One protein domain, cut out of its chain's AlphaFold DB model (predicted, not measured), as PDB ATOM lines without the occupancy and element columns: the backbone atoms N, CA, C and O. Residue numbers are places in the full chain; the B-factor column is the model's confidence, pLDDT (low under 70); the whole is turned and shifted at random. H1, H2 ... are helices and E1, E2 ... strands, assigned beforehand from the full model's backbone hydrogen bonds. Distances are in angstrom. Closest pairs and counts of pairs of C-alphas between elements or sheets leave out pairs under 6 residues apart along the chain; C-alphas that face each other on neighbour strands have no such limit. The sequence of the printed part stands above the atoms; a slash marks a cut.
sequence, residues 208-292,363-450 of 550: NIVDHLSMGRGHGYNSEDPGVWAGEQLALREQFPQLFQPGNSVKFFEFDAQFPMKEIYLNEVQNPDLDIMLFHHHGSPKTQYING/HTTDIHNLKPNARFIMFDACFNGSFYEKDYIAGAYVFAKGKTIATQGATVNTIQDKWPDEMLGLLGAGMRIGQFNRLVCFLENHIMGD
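Overview. This is residues 208 to 292 and 363 to 450 of the 550 residues of an uncharacterized protein of Bacteroides pyogenes JCM 6292 (UniProt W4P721). A twisted six-stranded sheet runs through the middle of the domain, with helices over both faces: H1 over E2 and E1 and H7 over E7 and E8 on one face, H5 over E7 on the other. Past the end of E3 the chain turns off into a small hairpin, E4 and E5, and H4 packs on H5. The 173 printed residues, under half of them in named elements, follow the order E1 H1 H2 E2 H3 E3 E4 E5 H4 E6 H5 E7 H6 H7 E8; the class is mixed, helices and strands. The large sheet, order E2 E1 E3 E6 E7 E8, is mixed. The whole is compact and rounded, with a radius of gyration of the C-alphas of 14.6 A and spans of 41 by 33 by 31 A.

Along the chain. E1, residues 212 to 217, begins at C-alpha (-21.267, 52.248, 40.233) and is 17.2 A long. H1, 226 to 239, is 20.0 A long; H2, 241 to 244, E2, 249 to 253, H3, 262 to 268, E3, 276 to 280, E4, 282 to 284, and E5, 287 to 289, follow. After the cut come H4, 364 to 367, E6, 376 to 380, H5, 393 to 399, E7, 406 to 410, H6, 425 to 428, H7, 433 to 440, and E8, 445 to 449, ending at C-alpha (-36.774, 39.878, 35.810).

Arrangement. The sheet is twisted, with C-alphas up to 4.1 A off its best plane. E1 is parallel to E2 (N 215 to O 251, 2.8 A) and to E3 (N 216 to O 278, 2.8 A). E6 is parallel to E3 (N 279 to O 378, 2.8 A) and to E7 (N 379 to O 408, 2.9 A); E8 is antiparallel to E7 (N 407 to O 448, 2.8 A). E1, H1 H2, E2 and E6, H5, E7 are strand-helix-strand units, parallel neighbours joined through helices; E2, H3, E3 is a split one, with E1 between its strands; each crossover is right-handed. The heights over the sheet are 10.6 A for H1, 8.6 A for H7 and 8.1 A for H5, which is on the opposite face; H2 and H3 only graze the sheet. H4 touches H5, closest C-alphas Thr 364 and Ile 393, 5.5 A. H6 only just touches H1, with 3 pairs of C-alphas within 8 A, the closest Gly 425 and Gln 239, 4.3 A. E3 runs on into E4 at 96 degrees; in the hairpin E4 and E5, N 284 and O 287 are 2.9 A apart. Every O i to N i+4 pair is within hydrogen-bond range in H1, H3, H5 and H7; H2, H4 and H6 are too short for one.

Size, cuts and confidence. The C-alphas farthest apart, Pro 246 and Lys 390, are 42.9 A apart. Residues 293 to 362 are not printed, and C-alphas 292 and 363 are 14.8 A apart across the cut. The long links are E6 to H5 and E7 to H6. The mean pLDDT of the printed part is 93.9; residues 221 to 223 and 416 to 417 are under 70.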
ATOM      1  N   ASN A 208     -31.786  55.370  44.177       96.00
ATOM      2  CA  ASN A 208     -30.504  54.869  43.692       96.00
ATOM      3  C   ASN A 208     -30.220  55.393  42.282       96.00
ATOM      4  O   ASN A 208     -30.911  55.019  41.334       96.00
ATOM      5  N   ILE A 209     -29.223  56.262  42.149       96.81
ATOM      6  CA  ILE A 209     -28.710  56.729  40.854       96.81
ATOM      7  C   ILE A 209     -27.749  55.684  40.269       96.81
ATOM      8  O   ILE A 209     -27.439  54.706  40.935       96.81
ATOM      9  N   VAL A 210     -27.303  55.869  39.025       97.00
ATOM     10  CA  VAL A 210     -26.198  55.071  38.470       97.00
ATOM     11  C   VAL A 210     -24.884  55.752  38.845       97.00
ATOM     12  O   VAL A 210     -24.501  56.738  38.209       97.00
ATOM     13  N   ASP A 211     -24.221  55.251  39.882       96.56
ATOM     14  CA  ASP A 211     -22.923  55.742  40.360       96.56
ATOM     15  C   ASP A 211     -21.845  54.645  40.466       96.56
ATOM     16  O   ASP A 211     -20.661  54.974  40.591       96.56
ATOM     17  N   HIS A 212     -22.210  53.368  40.294       97.94
ATOM     18  CA  HIS A 212     -21.267  52.248  40.233       97.94
ATOM     19  C   HIS A 212     -21.518  51.335  39.025       97.94
ATOM     20  O   HIS A 212     -22.515  50.612  38.966       97.94
ATOM     21  N   LEU A 213     -20.572  51.294  38.085       98.31
ATOM     22  CA  LEU A 213     -20.631  50.420  36.908       98.31
ATOM     23  C   LEU A 213     -19.357  49.592  36.765       98.31
ATOM     24  O   LEU A 213     -18.245  50.107  36.859       98.31
ATOM     25  N   SER A 214     -19.523  48.314  36.451       98.06
ATOM     26  CA  SER A 214     -18.422  47.417  36.116       98.06
ATOM     27  C   SER A 214     -18.657  46.789  34.749       98.06
ATOM     28  O   SER A 214     -19.783  46.449  34.395       98.06
ATOM     29  N   MET A 215     -17.586  46.631  33.980       95.50
ATOM     30  CA  MET A 215     -17.596  45.987  32.670       95.50
ATOM     31  C   MET A 215     -16.568  44.861  32.660       95.50
ATOM     32  O   MET A 215     -15.391  45.100  32.931       95.50
ATOM     33  N   GLY A 216     -17.005  43.641  32.361       93.38
ATOM     34  CA  GLY A 216     -16.162  42.457  32.225       93.38
ATOM     35  C   GLY A 216     -16.187  41.914  30.802       93.38
ATOM     36  O   GLY A 216     -17.242  41.843  30.170       93.38
ATOM     37  N   ARG A 217     -15.022  41.505  30.302       90.56
ATOM     38  CA  ARG A 217     -14.857  40.922  28.969       90.56
ATOM     39  C   ARG A 217     -14.496  39.441  29.046       90.56
ATOM     40  O   ARG A 217     -14.070  38.940  30.076       90.56
ATOM     41  N   GLY A 218     -14.684  38.715  27.955       90.88
ATOM     42  CA  GLY A 218     -14.184  37.352  27.790       90.88
ATOM     43  C   GLY A 218     -13.399  37.218  26.496       90.88
ATOM     44  O   GLY A 218     -13.486  38.079  25.625       90.88
ATOM     45  N   HIS A 219     -12.644  36.138  26.356       88.12
ATOM     46  CA  HIS A 219     -11.829  35.889  25.168       88.12
ATOM     47  C   HIS A 219     -12.666  35.676  23.883       88.12
ATOM     48  O   HIS A 219     -13.862  35.383  23.924       88.12
ATOM     49  N   GLY A 220     -12.008  35.730  22.722       73.38
ATOM     50  CA  GLY A 220     -12.516  35.283  21.424       73.38
ATOM     51  C   GLY A 220     -13.394  36.277  20.661       73.38
ATOM     52  O   GLY A 220     -14.187  35.844  19.821       73.38
ATOM     53  N   TYR A 221     -13.303  37.576  20.942       65.50
ATOM     54  CA  TYR A 221     -14.208  38.610  20.424       65.50
ATOM     55  C   TYR A 221     -13.440  39.906  20.035       65.50
ATOM     56  O   TYR A 221     -12.224  39.956  20.189       65.50
ATOM     57  N   ASN A 222     -14.110  40.976  19.560       64.94
ATOM     58  CA  ASN A 222     -13.588  42.359  19.586       64.94
ATOM     59  C   ASN A 222     -13.154  42.777  20.999       64.94
ATOM     60  O   ASN A 222     -12.500  43.805  21.172       64.94
ATOM     61  N   SER A 223     -13.516  41.986  22.015       60.34
ATOM     62  CA  SER A 223     -12.894  42.060  23.323       60.34
ATOM     63  C   SER A 223     -11.377  41.969  23.294       60.34
ATOM     64  O   SER A 223     -10.713  42.585  24.113       60.34
ATOM     65  N   GLU A 224     -10.816  41.264  22.321       74.94
ATOM     66  CA  GLU A 224      -9.369  41.154  22.178       74.94
ATOM     67  C   GLU A 224      -8.754  42.342  21.423       74.94
ATOM     68  O   GLU A 224      -7.533  42.439  21.362       74.94
ATOM     69  N   ASP A 225      -9.562  43.246  20.847       83.25
ATOM     70  CA  ASP A 225      -9.072  44.453  20.178       83.25
ATOM     71  C   ASP A 225      -8.956  45.615  21.190       83.25
ATOM     72  O   ASP A 225      -9.979  46.141  21.657       83.25
ATOM     73  N   PRO A 226      -7.729  46.078  21.516       83.94
ATOM     74  CA  PRO A 226      -7.533  47.174  22.464       83.94
ATOM     75  C   PRO A 226      -8.099  48.515  21.977       83.94
ATOM     76  O   PRO A 226      -8.418  49.385  22.787       83.94
ATOM     77  N   GLY A 227      -8.219  48.714  20.663       87.56
ATOM     78  CA  GLY A 227      -8.809  49.908  20.067       87.56
ATOM     79  C   GLY A 227     -10.322  49.953  20.263       87.56
ATOM     80  O   GLY A 227     -10.855  50.992  20.658       87.56
ATOM     81  N   VAL A 228     -11.006  48.821  20.060       82.94
ATOM     82  CA  VAL A 228     -12.440  48.704  20.375       82.94
ATOM     83  C   VAL A 228     -12.662  48.883  21.874       82.94
ATOM     84  O   VAL A 228     -13.544  49.642  22.268       82.94
ATOM     85  N   TRP A 229     -11.811  48.271  22.704       84.88
ATOM     86  CA  TRP A 229     -11.865  48.423  24.159       84.88
ATOM     87  C   TRP A 229     -11.774  49.881  24.616       84.88
ATOM     88  O   TRP A 229     -12.595  50.358  25.398       84.88
ATOM     89  N   ALA A 230     -10.775  50.612  24.115       88.12
ATOM     90  CA  ALA A 230     -10.588  52.013  24.461       88.12
ATOM     91  C   ALA A 230     -11.764  52.874  23.970       88.12
ATOM     92  O   ALA A 230     -12.190  53.795  24.667       88.12
ATOM     93  N   GLY A 231     -12.314  52.564  22.790       89.12
ATOM     94  CA  GLY A 231     -13.495  53.236  22.246       89.12
ATOM     95  C   GLY A 231     -14.748  53.057  23.107       89.12
ATOM     96  O   GLY A 231     -15.474  54.024  23.331       89.12
ATOM     97  N   GLU A 232     -14.967  51.855  23.642       88.44
ATOM     98  CA  GLU A 232     -16.085  51.522  24.537       88.44
ATOM     99  C   GLU A 232     -16.039  52.347  25.834       88.44
ATOM    100  O   GLU A 232     -17.029  52.964  26.225       88.44
ATOM    101  N   GLN A 233     -14.855  52.498  26.437       91.00
ATOM    102  CA  GLN A 233     -14.670  53.352  27.619       91.00
ATOM    103  C   GLN A 233     -14.985  54.828  27.333       91.00
ATOM    104  O   GLN A 233     -15.566  55.523  28.172       91.00
ATOM    105  N   LEU A 234     -14.610  55.324  26.146       91.94
ATOM    106  CA  LEU A 234     -14.931  56.688  25.721       91.94
ATOM    107  C   LEU A 234     -16.437  56.871  25.515       91.94
ATOM    108  O   LEU A 234     -16.981  57.880  25.966       91.94
ATOM    109  N   ALA A 235     -17.105  55.898  24.889       92.81
ATOM    110  CA  ALA A 235     -18.553  55.911  24.707       92.81
ATOM    111  C   ALA A 235     -19.276  55.908  26.060       92.81
ATOM    112  O   ALA A 235     -20.089  56.794  26.314       92.81
ATOM    113  N   LEU A 236     -18.902  55.020  26.986       94.62
ATOM    114  CA  LEU A 236     -19.490  54.976  28.328       94.62
ATOM    115  C   LEU A 236     -19.275  56.279  29.106       94.62
ATOM    116  O   LEU A 236     -20.153  56.696  29.860       94.62
ATOM    117  N   ARG A 237     -18.154  56.979  28.890       95.12
ATOM    118  CA  ARG A 237     -17.932  58.313  29.467       95.12
ATOM    119  C   ARG A 237     -18.857  59.381  28.891       95.12
ATOM    120  O   ARG A 237     -19.276  60.266  29.632       95.12
ATOM    121  N   GLU A 238     -19.181  59.321  27.600       94.94
ATOM    122  CA  GLU A 238     -20.193  60.198  26.995       94.94
ATOM    123  C   GLU A 238     -21.601  59.878  27.516       94.94
ATOM    124  O   GLU A 238     -22.381  60.790  27.786       94.94
ATOM    125  N   GLN A 239     -21.920  58.594  27.680       95.44
ATOM    126  CA  GLN A 239     -23.246  58.120  28.083       95.44
ATOM    127  C   GLN A 239     -23.519  58.315  29.578       95.44
ATOM    128  O   GLN A 239     -24.638  58.650  29.965       95.44
ATOM    129  N   PHE A 240     -22.496  58.172  30.422       95.12
ATOM    130  CA  PHE A 240     -22.579  58.325  31.873       95.12
ATOM    131  C   PHE A 240     -21.502  59.278  32.412       95.12
ATOM    132  O   PHE A 240     -20.635  58.873  33.191       95.12
ATOM    133  N   PRO A 241     -21.550  60.577  32.083       92.56
ATOM    134  CA  PRO A 241     -20.520  61.523  32.516       92.56
ATOM    135  C   PRO A 241     -20.400  61.635  34.046       92.56
ATOM    136  O   PRO A 241     -19.335  61.976  34.562       92.56
ATOM    137  N   GLN A 242     -21.476  61.326  34.781       90.44
ATOM    138  CA  GLN A 242     -21.482  61.316  36.245       90.44
ATOM    139  C   GLN A 242     -20.640  60.175  36.833       90.44
ATOM    140  O   GLN A 242     -19.969  60.409  37.831       90.44
ATOM    141  N   LEU A 243     -20.578  58.988  36.211       93.38
ATOM    142  CA  LEU A 243     -19.791  57.849  36.722       93.38
ATOM    143  C   LEU A 243     -18.294  58.162  36.868       93.38
ATOM    144  O   LEU A 243     -17.598  57.543  37.666       93.38
ATOM    145  N   PHE A 244     -17.803  59.144  36.111       94.00
ATOM    146  CA  PHE A 244     -16.399  59.549  36.081       94.00
ATOM    147  C   PHE A 244     -16.091  60.736  37.012       94.00
ATOM    148  O   PHE A 244     -14.998  61.300  36.948       94.00
ATOM    149  N   GLN A 245     -17.039  61.141  37.865       93.06
ATOM    150  CA  GLN A 245     -16.837  62.174  38.884       93.06
ATOM    151  C   GLN A 245     -16.332  61.575  40.211       93.06
ATOM    152  O   GLN A 245     -16.606  60.410  40.505       93.06
ATOM    153  N   PRO A 246     -15.612  62.351  41.050       93.81
ATOM    154  CA  PRO A 246     -15.159  61.880  42.359       93.81
ATOM    155  C   PRO A 246     -16.312  61.376  43.237       93.81
ATOM    156  O   PRO A 246     -17.328  62.053  43.372       93.81
ATOM    157  N   GLY A 247     -16.114  60.223  43.880       91.81
ATOM    158  CA  GLY A 247     -17.116  59.571  44.734       91.81
ATOM    159  C   GLY A 247     -17.874  58.428  44.056       91.81
ATOM    160  O   GLY A 247     -18.421  57.592  44.764       91.81
ATOM    161  N   ASN A 248     -17.824  58.350  42.724       96.12
ATOM    162  CA  ASN A 248     -18.441  57.291  41.924       96.12
ATOM    163  C   ASN A 248     -17.384  56.263  41.480       96.12
ATOM    164  O   ASN A 248     -16.177  56.487  41.641       96.12
ATOM    165  N   SER A 249     -17.813  55.127  40.921       96.00
ATOM    166  CA  SER A 249     -16.905  54.073  40.461       96.00
ATOM    167  C   SER A 249     -17.264  53.553  39.076       96.00
ATOM    168  O   SER A 249     -18.397  53.166  38.801       96.00
ATOM    169  N   VAL A 250     -16.249  53.465  38.220       96.56
ATOM    170  CA  VAL A 250     -16.311  52.709  36.973       96.56
ATOM    171  C   VAL A 250     -15.100  51.786  36.882       96.56
ATOM    172  O   VAL A 250     -13.964  52.230  37.071       96.56
ATOM    173  N   LYS A 251     -15.330  50.493  36.640       96.12
ATOM    174  CA  LYS A 251     -14.268  49.483  36.529       96.12
ATOM    175  C   LYS A 251     -14.352  48.756  35.196       96.12
ATOM    176  O   LYS A 251     -15.409  48.263  34.814       96.12
ATOM    177  N   PHE A 252     -13.212  48.637  34.528       94.06
ATOM    178  CA  PHE A 252     -13.071  47.901  33.279       94.06
ATOM    179  C   PHE A 252     -12.135  46.726  33.518       94.06
ATOM    180  O   PHE A 252     -10.963  46.922  33.839       94.06
ATOM    181  N   PHE A 253     -12.656  45.513  33.386       92.69
ATOM    182  CA  PHE A 253     -11.888  44.297  33.568       92.69
ATOM    183  C   PHE A 253     -11.629  43.625  32.226       92.69
ATOM    184  O   PHE A 253     -12.559  43.161  31.566       92.69
ATOM    185  N   GLU A 254     -10.354  43.515  31.879       88.94
ATOM    186  CA  GLU A 254      -9.906  42.757  30.716       88.94
ATOM    187  C   GLU A 254      -9.637  41.298  31.104       88.94
ATOM    188  O   GLU A 254      -9.162  41.029  32.212       88.94
ATOM    189  N   PHE A 255      -9.975  40.348  30.224       88.38
ATOM    190  CA  PHE A 255      -9.945  38.927  30.585       88.38
ATOM    191  C   PHE A 255      -8.518  38.387  30.768       88.38
ATOM    192  O   PHE A 255      -8.331  37.361  31.420       88.38
ATOM    193  N   ASP A 256      -7.516  39.049  30.185       85.62
ATOM    194  CA  ASP A 256      -6.107  38.650  30.230       85.62
ATOM    195  C   ASP A 256      -5.270  39.432  31.260       85.62
ATOM    196  O   ASP A 256      -4.102  39.105  31.477       85.62
ATOM    197  N   ALA A 257      -5.866  40.409  31.954       86.00
ATOM    198  CA  ALA A 257      -5.178  41.205  32.970       86.00
ATOM    199  C   ALA A 257      -4.786  40.376  34.207       86.00
ATOM    200  O   ALA A 257      -3.787  40.669  34.869       86.00
ATOM    201  N   GLN A 258      -5.564  39.338  34.523       87.88
ATOM    202  CA  GLN A 258      -5.251  38.333  35.533       87.88
ATOM    203  C   GLN A 258      -5.840  36.984  35.106       87.88
ATOM    204  O   GLN A 258      -6.915  36.928  34.526       87.88
ATOM    205  N   PHE A 259      -5.153  35.879  35.396       90.69
ATOM    206  CA  PHE A 259      -5.587  34.557  34.951       90.69
ATOM    207  C   PHE A 259      -5.737  33.568  36.119       90.69
ATOM    208  O   PHE A 259      -4.776  33.385  36.873       90.69
ATOM    209  N   PRO A 260      -6.882  32.869  36.251       93.75
ATOM    210  CA  PRO A 260      -8.179  33.121  35.598       93.75
ATOM    211  C   PRO A 260      -8.935  34.330  36.191       93.75
ATOM    212  O   PRO A 260      -8.801  34.637  37.376       93.75
ATOM    213  N   MET A 261      -9.799  34.967  35.395       95.06
ATOM    214  CA  MET A 261     -10.650  36.097  35.806       95.06
ATOM    215  C   MET A 261     -11.945  35.692  36.502       95.06
ATOM    216  O   MET A 261     -12.576  36.542  37.134       95.06
ATOM    217  N   LYS A 262     -12.346  34.418  36.411       95.81
ATOM    218  CA  LYS A 262     -13.601  33.891  36.972       95.81
ATOM    219  C   LYS A 262     -13.902  34.452  38.365       95.81
ATOM    220  O   LYS A 262     -14.925  35.104  38.557       95.81
ATOM    221  N   GLU A 263     -12.997  34.256  39.321       96.12
ATOM    222  CA  GLU A 263     -13.213  34.666  40.716       96.12
ATOM    223  C   GLU A 263     -13.299  36.188  40.887       96.12
ATOM    224  O   GLU A 263     -14.033  36.674  41.744       96.12
ATOM    225  N   ILE A 264     -12.604  36.969  40.056       96.81
ATOM    226  CA  ILE A 264     -12.704  38.435  40.085       96.81
ATOM    227  C   ILE A 264     -14.108  38.866  39.671       96.81
ATOM    228  O   ILE A 264     -14.714  39.697  40.345       96.81
ATOM    229  N   TYR A 265     -14.657  38.268  38.613       97.06
ATOM    230  CA  TYR A 265     -16.009  38.579  38.150       97.06
ATOM    231  C   TYR A 265     -17.058  38.135  39.162       97.06
ATOM    232  O   TYR A 265     -17.957  38.911  39.480       97.06
ATOM    233  N   LEU A 266     -16.919  36.931  39.728       97.25
ATOM    234  CA  LEU A 266     -17.816  36.435  40.776       97.25
ATOM    235  C   LEU A 266     -17.773  37.292  42.051       97.25
ATOM    236  O   LEU A 266     -18.791  37.433  42.730       97.25
ATOM    237  N   ASN A 267     -16.628  37.892  42.374       97.44
ATOM    238  CA  ASN A 267     -16.520  38.836  43.483       97.44
ATOM    239  C   ASN A 267     -17.135  40.197  43.139       97.44
ATOM    240  O   ASN A 267     -17.910  40.726  43.935       97.44
ATOM    241  N   GLU A 268     -16.848  40.748  41.957       97.94
ATOM    242  CA  GLU A 268     -17.352  42.066  41.564       97.94
ATOM    243  C   GLU A 268     -18.876  42.086  41.467       97.94
ATOM    244  O   GLU A 268     -19.501  42.998  42.001       97.94
ATOM    245  N   VAL A 269     -19.506  41.059  40.885       97.88
ATOM    246  CA  VAL A 269     -20.977  41.003  40.815       97.88
ATOM    247  C   VAL A 269     -21.638  40.975  42.192       97.88
ATOM    248  O   VAL A 269     -22.817  41.294  42.287       97.88
ATOM    249  N   GLN A 270     -20.917  40.606  43.254       97.69
ATOM    250  CA  GLN A 270     -21.400  40.609  44.639       97.69
ATOM    251  C   GLN A 270     -21.083  41.911  45.389       97.69
ATOM    252  O   GLN A 270     -21.448  42.039  46.560       97.69
ATOM    253  N   ASN A 271     -20.451  42.894  44.750       97.62
ATOM    254  CA  ASN A 271     -20.212  44.206  45.341       97.62
ATOM    255  C   ASN A 271     -21.558  44.881  45.702       97.62
ATOM    256  O   ASN A 271     -22.386  45.078  44.812       97.62
ATOM    257  N   PRO A 272     -21.819  45.206  46.985       95.44
ATOM    258  CA  PRO A 272     -23.122  45.695  47.447       95.44
ATOM    259  C   PRO A 272     -23.555  47.038  46.851       95.44
ATOM    260  O   PRO A 272     -24.761  47.320  46.896       95.44
ATOM    261  N   ASP A 273     -22.598  47.811  46.333       95.06
ATOM    262  CA  ASP A 273     -22.804  49.139  45.755       95.06
ATOM    263  C   ASP A 273     -22.977  49.089  44.230       95.06
ATOM    264  O   ASP A 273     -23.461  50.049  43.649       95.06
ATOM    265  N   LEU A 274     -22.639  47.971  43.575       97.94
ATOM    266  CA  LEU A 274     -22.671  47.858  42.116       97.94
ATOM    267  C   LEU A 274     -24.093  48.013  41.555       97.94
ATOM    268  O   LEU A 274     -25.000  47.262  41.916       97.94
ATOM    269  N   ASP A 275     -24.277  48.941  40.614       98.19
ATOM    270  CA  ASP A 275     -25.565  49.179  39.959       98.19
ATOM    271  C   ASP A 275     -25.721  48.354  38.693       98.19
ATOM    272  O   ASP A 275     -26.735  47.675  38.499       98.19
ATOM    273  N   ILE A 276     -24.706  48.430  37.832       98.62
ATOM    274  CA  ILE A 276     -24.722  47.862  36.491       98.62
ATOM    275  C   ILE A 276     -23.473  47.011  36.289       98.62
ATOM    276  O   ILE A 276     -22.353  47.487  36.465       98.62
ATOM    277  N   MET A 277     -23.678  45.764  35.870       98.44
ATOM    278  CA  MET A 277     -22.615  44.914  35.339       98.44
ATOM    279  C   MET A 277     -22.834  44.688  33.843       98.44
ATOM    280  O   MET A 277     -23.876  44.176  33.434       98.44
ATOM    281  N   LEU A 278     -21.848  45.047  33.029       97.19
ATOM    282  CA  LEU A 278     -21.827  44.763  31.597       97.19
ATOM    283  C   LEU A 278     -20.887  43.587  31.340       97.19
ATOM    284  O   LEU A 278     -19.751  43.580  31.811       97.19
ATOM    285  N   PHE A 279     -21.361  42.585  30.613       95.31
ATOM    286  CA  PHE A 279     -20.585  41.413  30.240       95.31
ATOM    287  C   PHE A 279     -20.509  41.291  28.719       95.31
ATOM    288  O   PHE A 279     -21.542  41.134  28.071       95.31
ATOM    289  N   HIS A 280     -19.292  41.279  28.174       92.81
ATOM    290  CA  HIS A 280     -19.031  41.097  26.742       92.81
ATOM    291  C   HIS A 280     -18.168  39.860  26.518       92.81
ATOM    292  O   HIS A 280     -16.947  39.899  26.682       92.81
ATOM    293  N   HIS A 281     -18.794  38.734  26.182       91.94
ATOM    294  CA  HIS A 281     -18.094  37.455  26.090       91.94
ATOM    295  C   HIS A 281     -18.858  36.429  25.242       91.94
ATOM    296  O   HIS A 281     -20.005  36.625  24.843       91.94
ATOM    297  N   HIS A 282     -18.249  35.270  24.986       92.62
ATOM    298  CA  HIS A 282     -18.989  34.137  24.422       92.62
ATOM    299  C   HIS A 282     -19.862  33.470  25.471       92.62
ATOM    300  O   HIS A 282     -19.563  33.478  26.661       92.62
ATOM    301  N   GLY A 283     -20.931  32.818  25.031       94.75
ATOM    302  CA  GLY A 283     -21.870  32.200  25.953       94.75
ATOM    303  C   GLY A 283     -22.446  30.882  25.474       94.75
ATOM    304  O   GLY A 283     -22.477  30.563  24.282       94.75
ATOM    305  N   SER A 284     -22.932  30.124  26.445       96.50
ATOM    306  CA  SER A 284     -23.888  29.040  26.260       96.50
ATOM    307  C   SER A 284     -24.999  29.196  27.306       96.50
ATOM    308  O   SER A 284     -24.839  29.994  28.233       96.50
ATOM    309  N   PRO A 285     -26.099  28.421  27.240       98.00
ATOM    310  CA  PRO A 285     -27.179  28.555  28.212       98.00
ATOM    311  C   PRO A 285     -26.701  28.540  29.666       98.00
ATOM    312  O   PRO A 285     -27.179  29.336  30.464       98.00
ATOM    313  N   LYS A 286     -25.718  27.690  30.000       98.19
ATOM    314  CA  LYS A 286     -25.242  27.479  31.376       98.19
ATOM    315  C   LYS A 286     -23.813  27.952  31.653       98.19
ATOM    316  O   LYS A 286     -23.298  27.661  32.732       98.19
ATOM    317  N   THR A 287     -23.181  28.655  30.714       98.06
ATOM    318  CA  THR A 287     -21.772  29.058  30.837       98.06
ATOM    319  C   THR A 287     -21.543  30.450  30.258       98.06
ATOM    320  O   THR A 287     -22.010  30.747  29.158       98.06
ATOM    321  N   GLN A 288     -20.790  31.278  30.975       97.00
ATOM    322  CA  GLN A 288     -20.121  32.469  30.453       97.00
ATOM    323  C   GLN A 288     -18.674  32.077  30.162       97.00
ATOM    324  O   GLN A 288     -17.967  31.673  31.086       97.00
ATOM    325  N   TYR A 289     -18.266  32.142  28.895       94.62
ATOM    326  CA  TYR A 289     -16.908  31.793  28.487       94.62
ATOM    327  C   TYR A 289     -15.989  32.992  28.720       94.62
ATOM    328  O   TYR A 289     -16.060  33.968  27.972       94.62
ATOM    329  N   ILE A 290     -15.180  32.948  29.777       94.06
ATOM    330  CA  ILE A 290     -14.386  34.098  30.232       94.06
ATOM    331  C   ILE A 290     -12.952  33.977  29.736       94.06
ATOM    332  O   ILE A 290     -12.485  34.827  28.977       94.06
ATOM    333  N   ASN A 291     -12.259  32.903  30.111       92.88
ATOM    334  CA  ASN A 291     -10.864  32.697  29.749       92.88
ATOM    335  C   ASN A 291     -10.687  31.536  28.767       92.88
ATOM    336  O   ASN A 291     -11.235  30.453  28.936       92.88
ATOM    337  N   GLY A 292      -9.825  31.746  27.770       89.56
ATOM    338  CA  GLY A 292      -9.196  30.643  27.050       89.56
ATOM    339  C   GLY A 292      -8.102  29.990  27.900       89.56
ATOM    340  O   GLY A 292      -7.987  30.236  29.098       89.56
ATOM    341  N   HIS A 363     -20.125  29.161  35.490       98.19
ATOM    342  CA  HIS A 363     -21.260  28.273  35.278       98.19
ATOM    343  C   HIS A 363     -22.451  28.657  36.162       98.19
ATOM    344  O   HIS A 363     -22.293  29.277  37.214       98.19
ATOM    345  N   THR A 364     -23.663  28.239  35.784       98.19
ATOM    346  CA  THR A 364     -24.863  28.456  36.623       98.19
ATOM    347  C   THR A 364     -24.692  27.897  38.036       98.19
ATOM    348  O   THR A 364     -25.126  28.520  39.000       98.19
ATOM    349  N   THR A 365     -23.975  26.779  38.183       96.25
ATOM    350  CA  THR A 365     -23.649  26.162  39.478       96.25
ATOM    351  C   THR A 365     -22.794  27.039  40.387       96.25
ATOM    352  O   THR A 365     -22.924  26.929  41.605       96.25
ATOM    353  N   ASP A 366     -21.956  27.915  39.824       97.50
ATOM    354  CA  ASP A 366     -21.218  28.902  40.615       97.50
ATOM    355  C   ASP A 366     -22.190  29.967  41.144       97.50
ATOM    356  O   ASP A 366     -22.163  30.303  42.324       97.50
ATOM    357  N   ILE A 367     -23.099  30.438  40.280       98.25
ATOM    358  CA  ILE A 367     -24.001  31.573  40.527       98.25
ATOM    359  C   ILE A 367     -25.106  31.249  41.539       98.25
ATOM    360  O   ILE A 367     -25.438  32.105  42.359       98.25
ATOM    361  N   HIS A 368     -25.656  30.028  41.524       95.88
ATOM    362  CA  HIS A 368     -26.785  29.631  42.387       95.88
ATOM    363  C   HIS A 368     -26.528  29.864  43.883       95.88
ATOM    364  O   HIS A 368     -27.465  30.095  44.647       95.88
ATOM    365  N   ASN A 369     -25.261  29.828  44.303       92.19
ATOM    366  CA  ASN A 369     -24.854  30.017  45.696       92.19
ATOM    367  C   ASN A 369     -24.391  31.447  46.021       92.19
ATOM    368  O   ASN A 369     -24.071  31.737  47.176       92.19
ATOM    369  N   LEU A 370     -24.355  32.342  45.031       96.31
ATOM    370  CA  LEU A 370     -23.900  33.717  45.213       96.31
ATOM    371  C   LEU A 370     -25.003  34.634  45.733       96.31
ATOM    372  O   LEU A 370     -26.197  34.315  45.769       96.31
ATOM    373  N   LYS A 371     -24.583  35.852  46.075       97.88
ATOM    374  CA  LYS A 371     -25.473  36.991  46.309       97.88
ATOM    375  C   LYS A 371     -25.133  38.135  45.346       97.88
ATOM    376  O   LYS A 371     -24.575  39.136  45.790       97.88
ATOM    377  N   PRO A 372     -25.435  38.005  44.040       98.12
ATOM    378  CA  PRO A 372     -25.141  39.051  43.069       98.12
ATOM    379  C   PRO A 372     -25.930  40.322  43.391       98.12
ATOM    380  O   PRO A 372     -27.146  40.276  43.572       98.12
ATOM    381  N   ASN A 373     -25.236  41.445  43.504       97.75
ATOM    382  CA  ASN A 373     -25.759  42.725  43.959       97.75
ATOM    383  C   ASN A 373     -25.903  43.762  42.838       97.75
ATOM    384  O   ASN A 373     -26.666  44.703  43.028       97.75
ATOM    385  N   ALA A 374     -25.287  43.542  41.668       97.75
ATOM    386  CA  ALA A 374     -25.559  44.327  40.463       97.75
ATOM    387  C   ALA A 374     -27.061  44.313  40.144       97.75
ATOM    388  O   ALA A 374     -27.603  43.264  39.790       97.75
ATOM    389  N   ARG A 375     -27.744  45.453  40.286       98.00
ATOM    390  CA  ARG A 375     -29.208  45.571  40.116       98.00
ATOM    391  C   ARG A 375     -29.637  45.248  38.689       98.00
ATOM    392  O   ARG A 375     -30.658  44.579  38.498       98.00
ATOM    393  N   PHE A 376     -28.818  45.656  37.721       98.69
ATOM    394  CA  PHE A 376     -28.935  45.289  36.317       98.69
ATOM    395  C   PHE A 376     -27.665  44.594  35.815       98.69
ATOM    396  O   PHE A 376     -26.554  45.054  36.077       98.69
ATOM    397  N   ILE A 377     -27.827  43.497  35.068       98.75
ATOM    398  CA  ILE A 377     -26.716  42.838  34.368       98.75
ATOM    399  C   ILE A 377     -27.053  42.669  32.888       98.75
ATOM    400  O   ILE A 377     -28.069  42.064  32.539       98.75
ATOM    401  N   MET A 378     -26.189  43.169  32.015       98.06
ATOM    402  CA  MET A 378     -26.310  42.988  30.574       98.06
ATOM    403  C   MET A 378     -25.344  41.906  30.102       98.06
ATOM    404  O   MET A 378     -24.138  42.041  30.279       98.06
ATOM    405  N   PHE A 379     -25.870  40.855  29.476       96.50
ATOM    406  CA  PHE A 379     -25.073  39.822  28.821       96.50
ATOM    407  C   PHE A 379     -25.070  40.051  27.313       96.50
ATOM    408  O   PHE A 379     -26.000  39.646  26.603       96.50
ATOM    409  N   ASP A 380     -23.990  40.636  26.810       93.62
ATOM    410  CA  ASP A 380     -23.652  40.567  25.399       93.62
ATOM    411  C   ASP A 380     -22.963  39.234  25.081       93.62
ATOM    412  O   ASP A 380     -21.753  39.146  24.875       93.62
ATOM    413  N   ALA A 381     -23.763  38.167  25.118       93.62
ATOM    414  CA  ALA A 381     -23.273  36.809  24.967       93.62
ATOM    415  C   ALA A 381     -24.341  35.858  24.416       93.62
ATOM    416  O   ALA A 381     -25.541  35.986  24.679       93.62
ATOM    417  N   CYS A 382     -23.893  34.879  23.626       94.56
ATOM    418  CA  CYS A 382     -24.763  33.877  23.012       94.56
ATOM    419  C   CYS A 382     -25.500  33.056  24.083       94.56
ATOM    420  O   CYS A 382     -24.875  32.547  25.005       94.56
ATOM    421  N   PHE A 383     -26.805  32.829  23.919       97.38
ATOM    422  CA  PHE A 383     -27.609  31.917  24.757       97.38
ATOM    423  C   PHE A 383     -27.705  32.226  26.270       97.38
ATOM    424  O   PHE A 383     -28.438  31.537  26.977       97.38
ATOM    425  N   ASN A 384     -27.040  33.247  26.818       98.00
ATOM    426  CA  ASN A 384     -27.130  33.533  28.259       98.00
ATOM    427  C   ASN A 384     -28.549  33.916  28.716       98.00
ATOM    428  O   ASN A 384     -28.869  33.768  29.895       98.00
ATOM    429  N   GLY A 385     -29.410  34.353  27.789       97.94
ATOM    430  CA  GLY A 385     -30.831  34.637  27.999       97.94
ATOM    431  C   GLY A 385     -31.774  33.512  27.566       97.94
ATOM    432  O   GLY A 385     -32.929  33.793  27.257       97.94
ATOM    433  N   SER A 386     -31.319  32.255  27.496       97.94
ATOM    434  CA  SER A 386     -32.131  31.086  27.115       97.94
ATOM    435  C   SER A 386     -33.216  30.734  28.145       97.94
ATOM    436  O   SER A 386     -33.227  29.641  28.704       97.94
ATOM    437  N   PHE A 387     -34.188  31.627  28.358       97.69
ATOM    438  CA  PHE A 387     -35.287  31.460  29.317       97.69
ATOM    439  C   PHE A 387     -36.148  30.211  29.075       97.69
ATOM    440  O   PHE A 387     -36.914  29.801  29.942       97.69
ATOM    441  N   TYR A 388     -36.068  29.628  27.880       96.75
ATOM    442  CA  TYR A 388     -36.761  28.401  27.506       96.75
ATOM    443  C   TYR A 388     -36.114  27.142  28.107       96.75
ATOM    444  O   TYR A 388     -36.743  26.087  28.137       96.75
ATOM    445  N   GLU A 389     -34.884  27.252  28.613       97.19
ATOM    446  CA  GLU A 389     -34.206  26.193  29.352       97.19
ATOM    447  C   GLU A 389     -34.683  26.128  30.811       97.19
ATOM    448  O   GLU A 389     -35.317  27.039  31.354       97.19
ATOM    449  N   LYS A 390     -34.365  25.012  31.467       97.06
ATOM    450  CA  LYS A 390     -34.644  24.803  32.896       97.06
ATOM    451  C   LYS A 390     -33.732  25.622  33.805       97.06
ATOM    452  O   LYS A 390     -34.156  26.075  34.862       97.06
ATOM    453  N   ASP A 391     -32.484  25.790  33.385       98.00
ATOM    454  CA  ASP A 391     -31.445  26.527  34.092       98.00
ATOM    455  C   ASP A 391     -30.571  27.240  33.061       98.00
ATOM    456  O   ASP A 391     -30.182  26.626  32.061       98.00
ATOM    457  N   TYR A 392     -30.315  28.525  33.286       98.62
ATOM    458  CA  TYR A 392     -29.596  29.393  32.363       98.62
ATOM    459  C   TYR A 392     -28.981  30.595  33.092       98.62
ATOM    460  O   TYR A 392     -29.478  31.007  34.140       98.62
ATOM    461  N   ILE A 393     -27.912  31.174  32.537       98.69
ATOM    462  CA  ILE A 393     -27.071  32.178  33.212       98.69
ATOM    463  C   ILE A 393     -27.863  33.388  33.707       98.69
ATOM    464  O   ILE A 393     -27.822  33.690  34.897       98.69
ATOM    465  N   ALA A 394     -28.606  34.066  32.833       98.50
ATOM    466  CA  ALA A 394     -29.338  35.267  33.227       98.50
ATOM    467  C   ALA A 394     -30.369  34.980  34.333       98.50
ATOM    468  O   ALA A 394     -30.489  35.736  35.295       98.50
ATOM    469  N   GLY A 395     -31.052  33.836  34.253       98.25
ATOM    470  CA  GLY A 395     -31.968  33.377  35.289       98.25
ATOM    471  C   GLY A 395     -31.251  33.048  36.598       98.25
ATOM    472  O   GLY A 395     -31.742  33.426  37.655       98.25
ATOM    473  N   ALA A 396     -30.073  32.419  36.551       98.56
ATOM    474  CA  ALA A 396     -29.276  32.119  37.743       98.56
ATOM    475  C   ALA A 396     -28.928  33.394  38.529       98.56
ATOM    476  O   ALA A 396     -29.089  33.423  39.746       98.56
ATOM    477  N   TYR A 397     -28.556  34.483  37.844       98.69
ATOM    478  CA  TYR A 397     -28.324  35.778  38.496       98.69
ATOM    479  C   TYR A 397     -29.607  36.385  39.081       98.69
ATOM    480  O   TYR A 397     -29.619  36.820  40.234       98.69
ATOM    481  N   VAL A 398     -30.703  36.394  38.314       98.06
ATOM    482  CA  VAL A 398     -31.984  36.978  38.746       98.06
ATOM    483  C   VAL A 398     -32.601  36.209  39.912       98.06
ATOM    484  O   VAL A 398     -33.186  36.831  40.788       98.06
ATOM    485  N   PHE A 399     -32.478  34.885  39.982       98.25
ATOM    486  CA  PHE A 399     -33.066  34.088  41.068       98.25
ATOM    487  C   PHE A 399     -32.126  33.880  42.266       98.25
ATOM    488  O   PHE A 399     -32.558  33.356  43.290       98.25
ATOM    489  N   ALA A 400     -30.876  34.349  42.201       97.31
ATOM    490  CA  ALA A 400     -29.965  34.335  43.342       97.31
ATOM    491  C   ALA A 400     -30.376  35.337  44.446       97.31
ATOM    492  O   ALA A 400     -31.068  36.338  44.213       97.31
ATOM    493  N   LYS A 401     -29.902  35.088  45.676       94.44
ATOM    494  CA  LYS A 401     -30.327  35.769  46.922       94.44
ATOM    495  C   LYS A 401     -29.834  37.218  47.097       94.44
ATOM    496  O   LYS A 401     -30.079  37.802  48.150       94.44
ATOM    497  N   GLY A 402     -29.092  37.771  46.135       96.50
ATOM    498  CA  GLY A 402     -28.531  39.129  46.207       96.50
ATOM    499  C   GLY A 402     -29.545  40.229  45.871       96.50
ATOM    500  O   GLY A 402     -30.708  40.118  46.240       96.50
ATOM    501  N   LYS A 403     -29.120  41.290  45.180       97.50
ATOM    502  CA  LYS A 403     -29.957  42.432  44.757       97.50
ATOM    503  C   LYS A 403     -30.194  42.520  43.246       97.50
ATOM    504  O   LYS A 403     -30.877  43.439  42.809       97.50
ATOM    505  N   THR A 404     -29.685  41.590  42.435       98.56
ATOM    506  CA  THR A 404     -29.983  41.593  40.993       98.56
ATOM    507  C   THR A 404     -31.482  41.465  40.744       98.56
ATOM    508  O   THR A 404     -32.104  40.483  41.165       98.56
ATOM    509  N   ILE A 405     -32.055  42.467  40.075       97.81
ATOM    510  CA  ILE A 405     -33.488  42.577  39.779       97.81
ATOM    511  C   ILE A 405     -33.773  42.221  38.326       97.81
ATOM    512  O   ILE A 405     -34.768  41.559  38.040       97.81
ATOM    513  N   ALA A 406     -32.923  42.662  37.404       98.62
ATOM    514  CA  ALA A 406     -33.156  42.475  35.985       98.62
ATOM    515  C   ALA A 406     -31.862  42.134  35.259       98.62
ATOM    516  O   ALA A 406     -30.774  42.580  35.619       98.62
ATOM    517  N   THR A 407     -31.997  41.347  34.203       98.81
ATOM    518  CA  THR A 407     -30.897  41.031  33.300       98.81
ATOM    519  C   THR A 407     -31.358  41.105  31.857       98.81
ATOM    520  O   THR A 407     -32.525  40.839  31.571       98.81
ATOM    521  N   GLN A 408     -30.457  41.453  30.945       98.44
ATOM    522  CA  GLN A 408     -30.684  41.361  29.505       98.44
ATOM    523  C   GLN A 408     -29.806  40.252  28.931       98.44
ATOM    524  O   GLN A 408     -28.630  40.172  29.265       98.44
ATOM    525  N   GLY A 409     -30.345  39.402  28.058       97.25
ATOM    526  CA  GLY A 409     -29.566  38.331  27.437       97.25
ATOM    527  C   GLY A 409     -30.178  37.809  26.144       97.25
ATOM    528  O   GLY A 409     -31.340  38.086  25.837       97.25
ATOM    529  N   ALA A 410     -29.383  37.058  25.380       97.31
ATOM    530  CA  ALA A 410     -29.794  36.489  24.100       97.31
ATOM    531  C   ALA A 410     -30.297  35.040  24.237       97.31
ATOM    532  O   ALA A 410     -29.660  34.228  24.907       97.31
ATOM    533  N   THR A 411     -31.393  34.681  23.565       98.12
ATOM    534  CA  THR A 411     -31.914  33.297  23.525       98.12
ATOM    535  C   THR A 411     -31.175  32.393  22.542       98.12
ATOM    536  O   THR A 411     -31.239  31.174  22.667       98.12
ATOM    537  N   VAL A 412     -30.476  32.964  21.560       97.06
ATOM    538  CA  VAL A 412     -29.695  32.237  20.546       97.06
ATOM    539  C   VAL A 412     -28.337  32.908  20.321       97.06
ATOM    540  O   VAL A 412     -27.982  33.851  21.030       97.06
ATOM    541  N   ASN A 413     -27.552  32.418  19.354       92.62
ATOM    542  CA  ASN A 413     -26.310  33.070  18.940       92.62
ATOM    543  C   ASN A 413     -26.548  34.542  18.582       92.62
ATOM    544  O   ASN A 413     -27.376  34.851  17.722       92.62
ATOM    545  N   THR A 414     -25.758  35.420  19.189       86.69
ATOM    546  CA  THR A 414     -25.721  36.847  18.873       86.69
ATOM    547  C   THR A 414     -24.446  37.169  18.102       86.69
ATOM    548  O   THR A 414     -23.444  36.473  18.277       86.69
ATOM    549  N   ILE A 415     -24.503  38.161  17.208       82.06
ATOM    550  CA  ILE A 415     -23.295  38.704  16.606       82.06
ATOM    551  C   ILE A 415     -22.638  39.587  17.641       82.06
ATOM    552  O   ILE A 415     -23.255  40.419  18.300       82.06
ATOM    553  N   GLN A 416     -21.358  39.357  17.727       69.75
ATOM    554  CA  GLN A 416     -20.415  40.076  18.525       69.75
ATOM    555  C   GLN A 416     -20.249  41.530  18.027       69.75
ATOM    556  O   GLN A 416     -20.215  42.458  18.825       69.75
ATOM    557  N   ASP A 417     -20.259  41.779  16.716       68.19
ATOM    558  CA  ASP A 417     -19.996  43.109  16.124       68.19
ATOM    559  C   ASP A 417     -21.230  44.036  16.073       68.19
ATOM    560  O   ASP A 417     -21.442  44.773  15.107       68.19
ATOM    561  N   LYS A 418     -22.101  43.976  17.084       80.00
ATOM    562  CA  LYS A 418     -23.191  44.952  17.256       80.00
ATOM    563  C   LYS A 418     -22.709  46.138  18.101       80.00
ATOM    564  O   LYS A 418     -21.568  46.169  18.542       80.00
ATOM    565  N   TRP A 419     -23.573  47.130  18.315       85.88
ATOM    566  CA  TRP A 419     -23.350  48.189  19.307       85.88
ATOM    567  C   TRP A 419     -24.115  47.797  20.586       85.88
ATOM    568  O   TRP A 419     -25.271  48.196  20.723       85.88
ATOM    569  N   PRO A 420     -23.544  46.941  21.461       83.50
ATOM    570  CA  PRO A 420     -24.257  46.415  22.628       83.50
ATOM    571  C   PRO A 420     -24.640  47.518  23.621       83.50
ATOM    572  O   PRO A 420     -25.703  47.451  24.227       83.50
ATOM    573  N   ASP A 421     -23.820  48.564  23.691       90.31
ATOM    574  CA  ASP A 421     -23.947  49.669  24.642       90.31
ATOM    575  C   ASP A 421     -24.824  50.823  24.139       90.31
ATOM    576  O   ASP A 421     -24.840  51.917  24.709       90.31
ATOM    577  N   GLU A 422     -25.532  50.622  23.029       94.00
ATOM    578  CA  GLU A 422     -26.396  51.635  22.434       94.00
ATOM    579  C   GLU A 422     -27.358  52.211  23.484       94.00
ATOM    580  O   GLU A 422     -28.111  51.479  24.108       94.00
ATOM    581  N   MET A 423     -27.350  53.533  23.678       95.25
ATOM    582  CA  MET A 423     -28.278  54.241  24.573       95.25
ATOM    583  C   MET A 423     -28.256  53.829  26.064       95.25
ATOM    584  O   MET A 423     -29.225  54.103  26.780       95.25
ATOM    585  N   LEU A 424     -27.186  53.199  26.567       96.25
ATOM    586  CA  LEU A 424     -27.107  52.794  27.979       96.25
ATOM    587  C   LEU A 424     -27.284  53.965  28.959       96.25
ATOM    588  O   LEU A 424     -27.911  53.792  30.006       96.25
ATOM    589  N   GLY A 425     -26.816  55.168  28.615       96.31
ATOM    590  CA  GLY A 425     -26.921  56.374  29.441       96.31
ATOM    591  C   GLY A 425     -28.360  56.764  29.785       96.31
ATOM    592  O   GLY A 425     -28.605  57.425  30.798       96.31
ATOM    593  N   LEU A 426     -29.348  56.294  29.010       97.56
ATOM    594  CA  LEU A 426     -30.766  56.483  29.321       97.56
ATOM    595  C   LEU A 426     -31.179  55.795  30.631       97.56
ATOM    596  O   LEU A 426     -32.096  56.277  31.299       97.56
ATOM    597  N   LEU A 427     -30.488  54.726  31.046       97.50
ATOM    598  CA  LEU A 427     -30.706  54.091  32.349       97.50
ATOM    599  C   LEU A 427     -30.416  55.072  33.495       97.50
ATOM    600  O   LEU A 427     -31.221  55.191  34.417       97.50
ATOM    601  N   GLY A 428     -29.331  55.852  33.394       95.88
ATOM    602  CA  GLY A 428     -29.001  56.923  34.346       95.88
ATOM    603  C   GLY A 428     -29.963  58.119  34.291       95.88
ATOM    604  O   GLY A 428     -30.065  58.896  35.236       95.88
ATOM    605  N   ALA A 429     -30.726  58.249  33.205       96.31
ATOM    606  CA  ALA A 429     -31.803  59.226  33.058       96.31
ATOM    607  C   ALA A 429     -33.163  58.739  33.599       96.31
ATOM    608  O   ALA A 429     -34.190  59.387  33.391       96.31
ATOM    609  N   GLY A 430     -33.179  57.595  34.290       97.06
ATOM    610  CA  GLY A 430     -34.376  56.986  34.865       97.06
ATOM    611  C   GLY A 430     -35.265  56.262  33.858       97.06
ATOM    612  O   GLY A 430     -36.453  56.059  34.115       97.06
ATOM    613  N   MET A 431     -34.720  55.862  32.707       98.06
ATOM    614  CA  MET A 431     -35.425  54.961  31.802       98.06
ATOM    615  C   MET A 431     -35.601  53.587  32.453       98.06
ATOM    616  O   MET A 431     -34.666  53.020  33.017       98.06
ATOM    617  N   ARG A 432     -36.808  53.031  32.334       98.31
ATOM    618  CA  ARG A 432     -37.107  51.651  32.725       98.31
ATOM    619  C   ARG A 432     -36.279  50.683  31.891       98.31
ATOM    620  O   ARG A 432     -36.181  50.845  30.675       98.31
ATOM    621  N   ILE A 433     -35.750  49.636  32.515       98.50
ATOM    622  CA  ILE A 433     -34.906  48.639  31.834       98.50
ATOM    623  C   ILE A 433     -35.625  48.005  30.637       98.50
ATOM    624  O   ILE A 433     -35.031  47.812  29.576       98.50
ATOM    625  N   GLY A 434     -36.924  47.727  30.765       98.50
ATOM    626  CA  GLY A 434     -37.730  47.235  29.650       98.50
ATOM    627  C   GLY A 434     -37.781  48.233  28.495       98.50
ATOM    628  O   GLY A 434     -37.614  47.852  27.336       98.50
ATOM    629  N   GLN A 435     -37.962  49.517  28.804       98.00
ATOM    630  CA  GLN A 435     -38.024  50.582  27.809       98.00
ATOM    631  C   GLN A 435     -36.672  50.790  27.111       98.00
ATOM    632  O   GLN A 435     -36.654  50.994  25.899       98.00
ATOM    633  N   PHE A 436     -35.561  50.652  27.837       98.06
ATOM    634  CA  PHE A 436     -34.224  50.571  27.252       98.06
ATOM    635  C   PHE A 436     -34.127  49.398  26.265       98.06
ATOM    636  O   PHE A 436     -33.843  49.609  25.087       98.06
ATOM    637  N   ASN A 437     -34.482  48.178  26.689       97.50
ATOM    638  CA  ASN A 437     -34.448  47.003  25.814       97.50
ATOM    639  C   ASN A 437     -35.322  47.176  24.563       97.50
ATOM    640  O   ASN A 437     -34.895  46.797  23.480       97.50
ATOM    641  N   ARG A 438     -36.506  47.796  24.681       97.19
ATOM    642  CA  ARG A 438     -37.398  48.093  23.542       97.19
ATOM    643  C   ARG A 438     -36.697  48.882  22.435       97.19
ATOM    644  O   ARG A 438     -37.023  48.703  21.266       97.19
ATOM    645  N   LEU A 439     -35.772  49.768  22.805       94.06
ATOM    646  CA  LEU A 439     -35.042  50.610  21.863       94.06
ATOM    647  C   LEU A 439     -33.905  49.854  21.165       94.06
ATOM    648  O   LEU A 439     -33.586  50.179  20.025       94.06
ATOM    649  N   VAL A 440     -33.286  48.872  21.819       92.88
ATOM    650  CA  VAL A 440     -32.002  48.301  21.361       92.88
ATOM    651  C   VAL A 440     -32.057  46.810  21.030       92.88
ATOM    652  O   VAL A 440     -31.067  46.236  20.587       92.88
ATOM    653  N   CYS A 441     -33.198  46.153  21.244       93.12
ATOM    654  CA  CYS A 441     -33.295  44.705  21.111       93.12
ATOM    655  C   CYS A 441     -33.180  44.208  19.663       93.12
ATOM    656  O   CYS A 441     -33.771  44.766  18.735       93.12
ATOM    657  N   PHE A 442     -32.537  43.050  19.508       94.50
ATOM    658  CA  PHE A 442     -32.752  42.142  18.385       94.50
ATOM    659  C   PHE A 442     -33.821  41.095  18.724       94.50
ATOM    660  O   PHE A 442     -34.359  41.054  19.835       94.50
ATOM    661  N   LEU A 443     -34.128  40.214  17.768       97.00
ATOM    662  CA  LEU A 443     -35.147  39.177  17.934       97.00
ATOM    663  C   LEU A 443     -34.839  38.246  19.121       97.00
ATOM    664  O   LEU A 443     -35.748  37.745  19.782       97.00
ATOM    665  N   GLU A 444     -33.561  38.019  19.396       96.88
ATOM    666  CA  GLU A 444     -33.060  37.160  20.459       96.88
ATOM    667  C   GLU A 444     -32.888  37.853  21.816       96.88
ATOM    668  O   GLU A 444     -32.675  37.138  22.789       96.88
ATOM    669  N   ASN A 445     -32.969  39.187  21.911       95.56
ATOM    670  CA  ASN A 445     -32.716  39.913  23.162       95.56
ATOM    671  C   ASN A 445     -33.978  40.069  24.009       95.56
ATOM    672  O   ASN A 445     -34.986  40.616  23.552       95.56
ATOM    673  N   HIS A 446     -33.886  39.650  25.271       98.44
ATOM    674  CA  HIS A 446     -34.992  39.714  26.225       98.44
ATOM    675  C   HIS A 446     -34.514  40.182  27.591       98.44
ATOM    676  O   HIS A 446     -33.357  39.971  27.962       98.44
ATOM    677  N   ILE A 447     -35.438  40.788  28.335       98.81
ATOM    678  CA  ILE A 447     -35.261  41.063  29.756       98.81
ATOM    679  C   ILE A 447     -35.791  39.883  30.566       98.81
ATOM    680  O   ILE A 447     -36.936  39.456  30.392       98.81
ATOM    681  N   MET A 448     -34.970  39.398  31.490       98.69
ATOM    682  CA  MET A 448     -35.378  38.481  32.544       98.69
ATOM    683  C   MET A 448     -35.428  39.248  33.857       98.69
ATOM    684  O   MET A 448     -34.471  39.940  34.206       98.69
ATOM    685  N   GLY A 449     -36.534  39.123  34.583       98.69
ATOM    686  CA  GLY A 449     -36.774  39.878  35.810       98.69
ATOM    687  C   GLY A 449     -37.766  41.036  35.638       98.69
ATOM    688  O   GLY A 449     -38.691  40.936  34.834       98.69
ATOM    689  N   ASP A 450     -37.625  42.099  36.438       98.75
ATOM    690  CA  ASP A 450     -38.556  43.238  36.472       98.75
ATOM    691  C   ASP A 450     -38.182  44.292  35.411       98.75
ATOM    692  O   ASP A 450     -37.180  44.994  35.571       98.75
TER     693      ASP A 450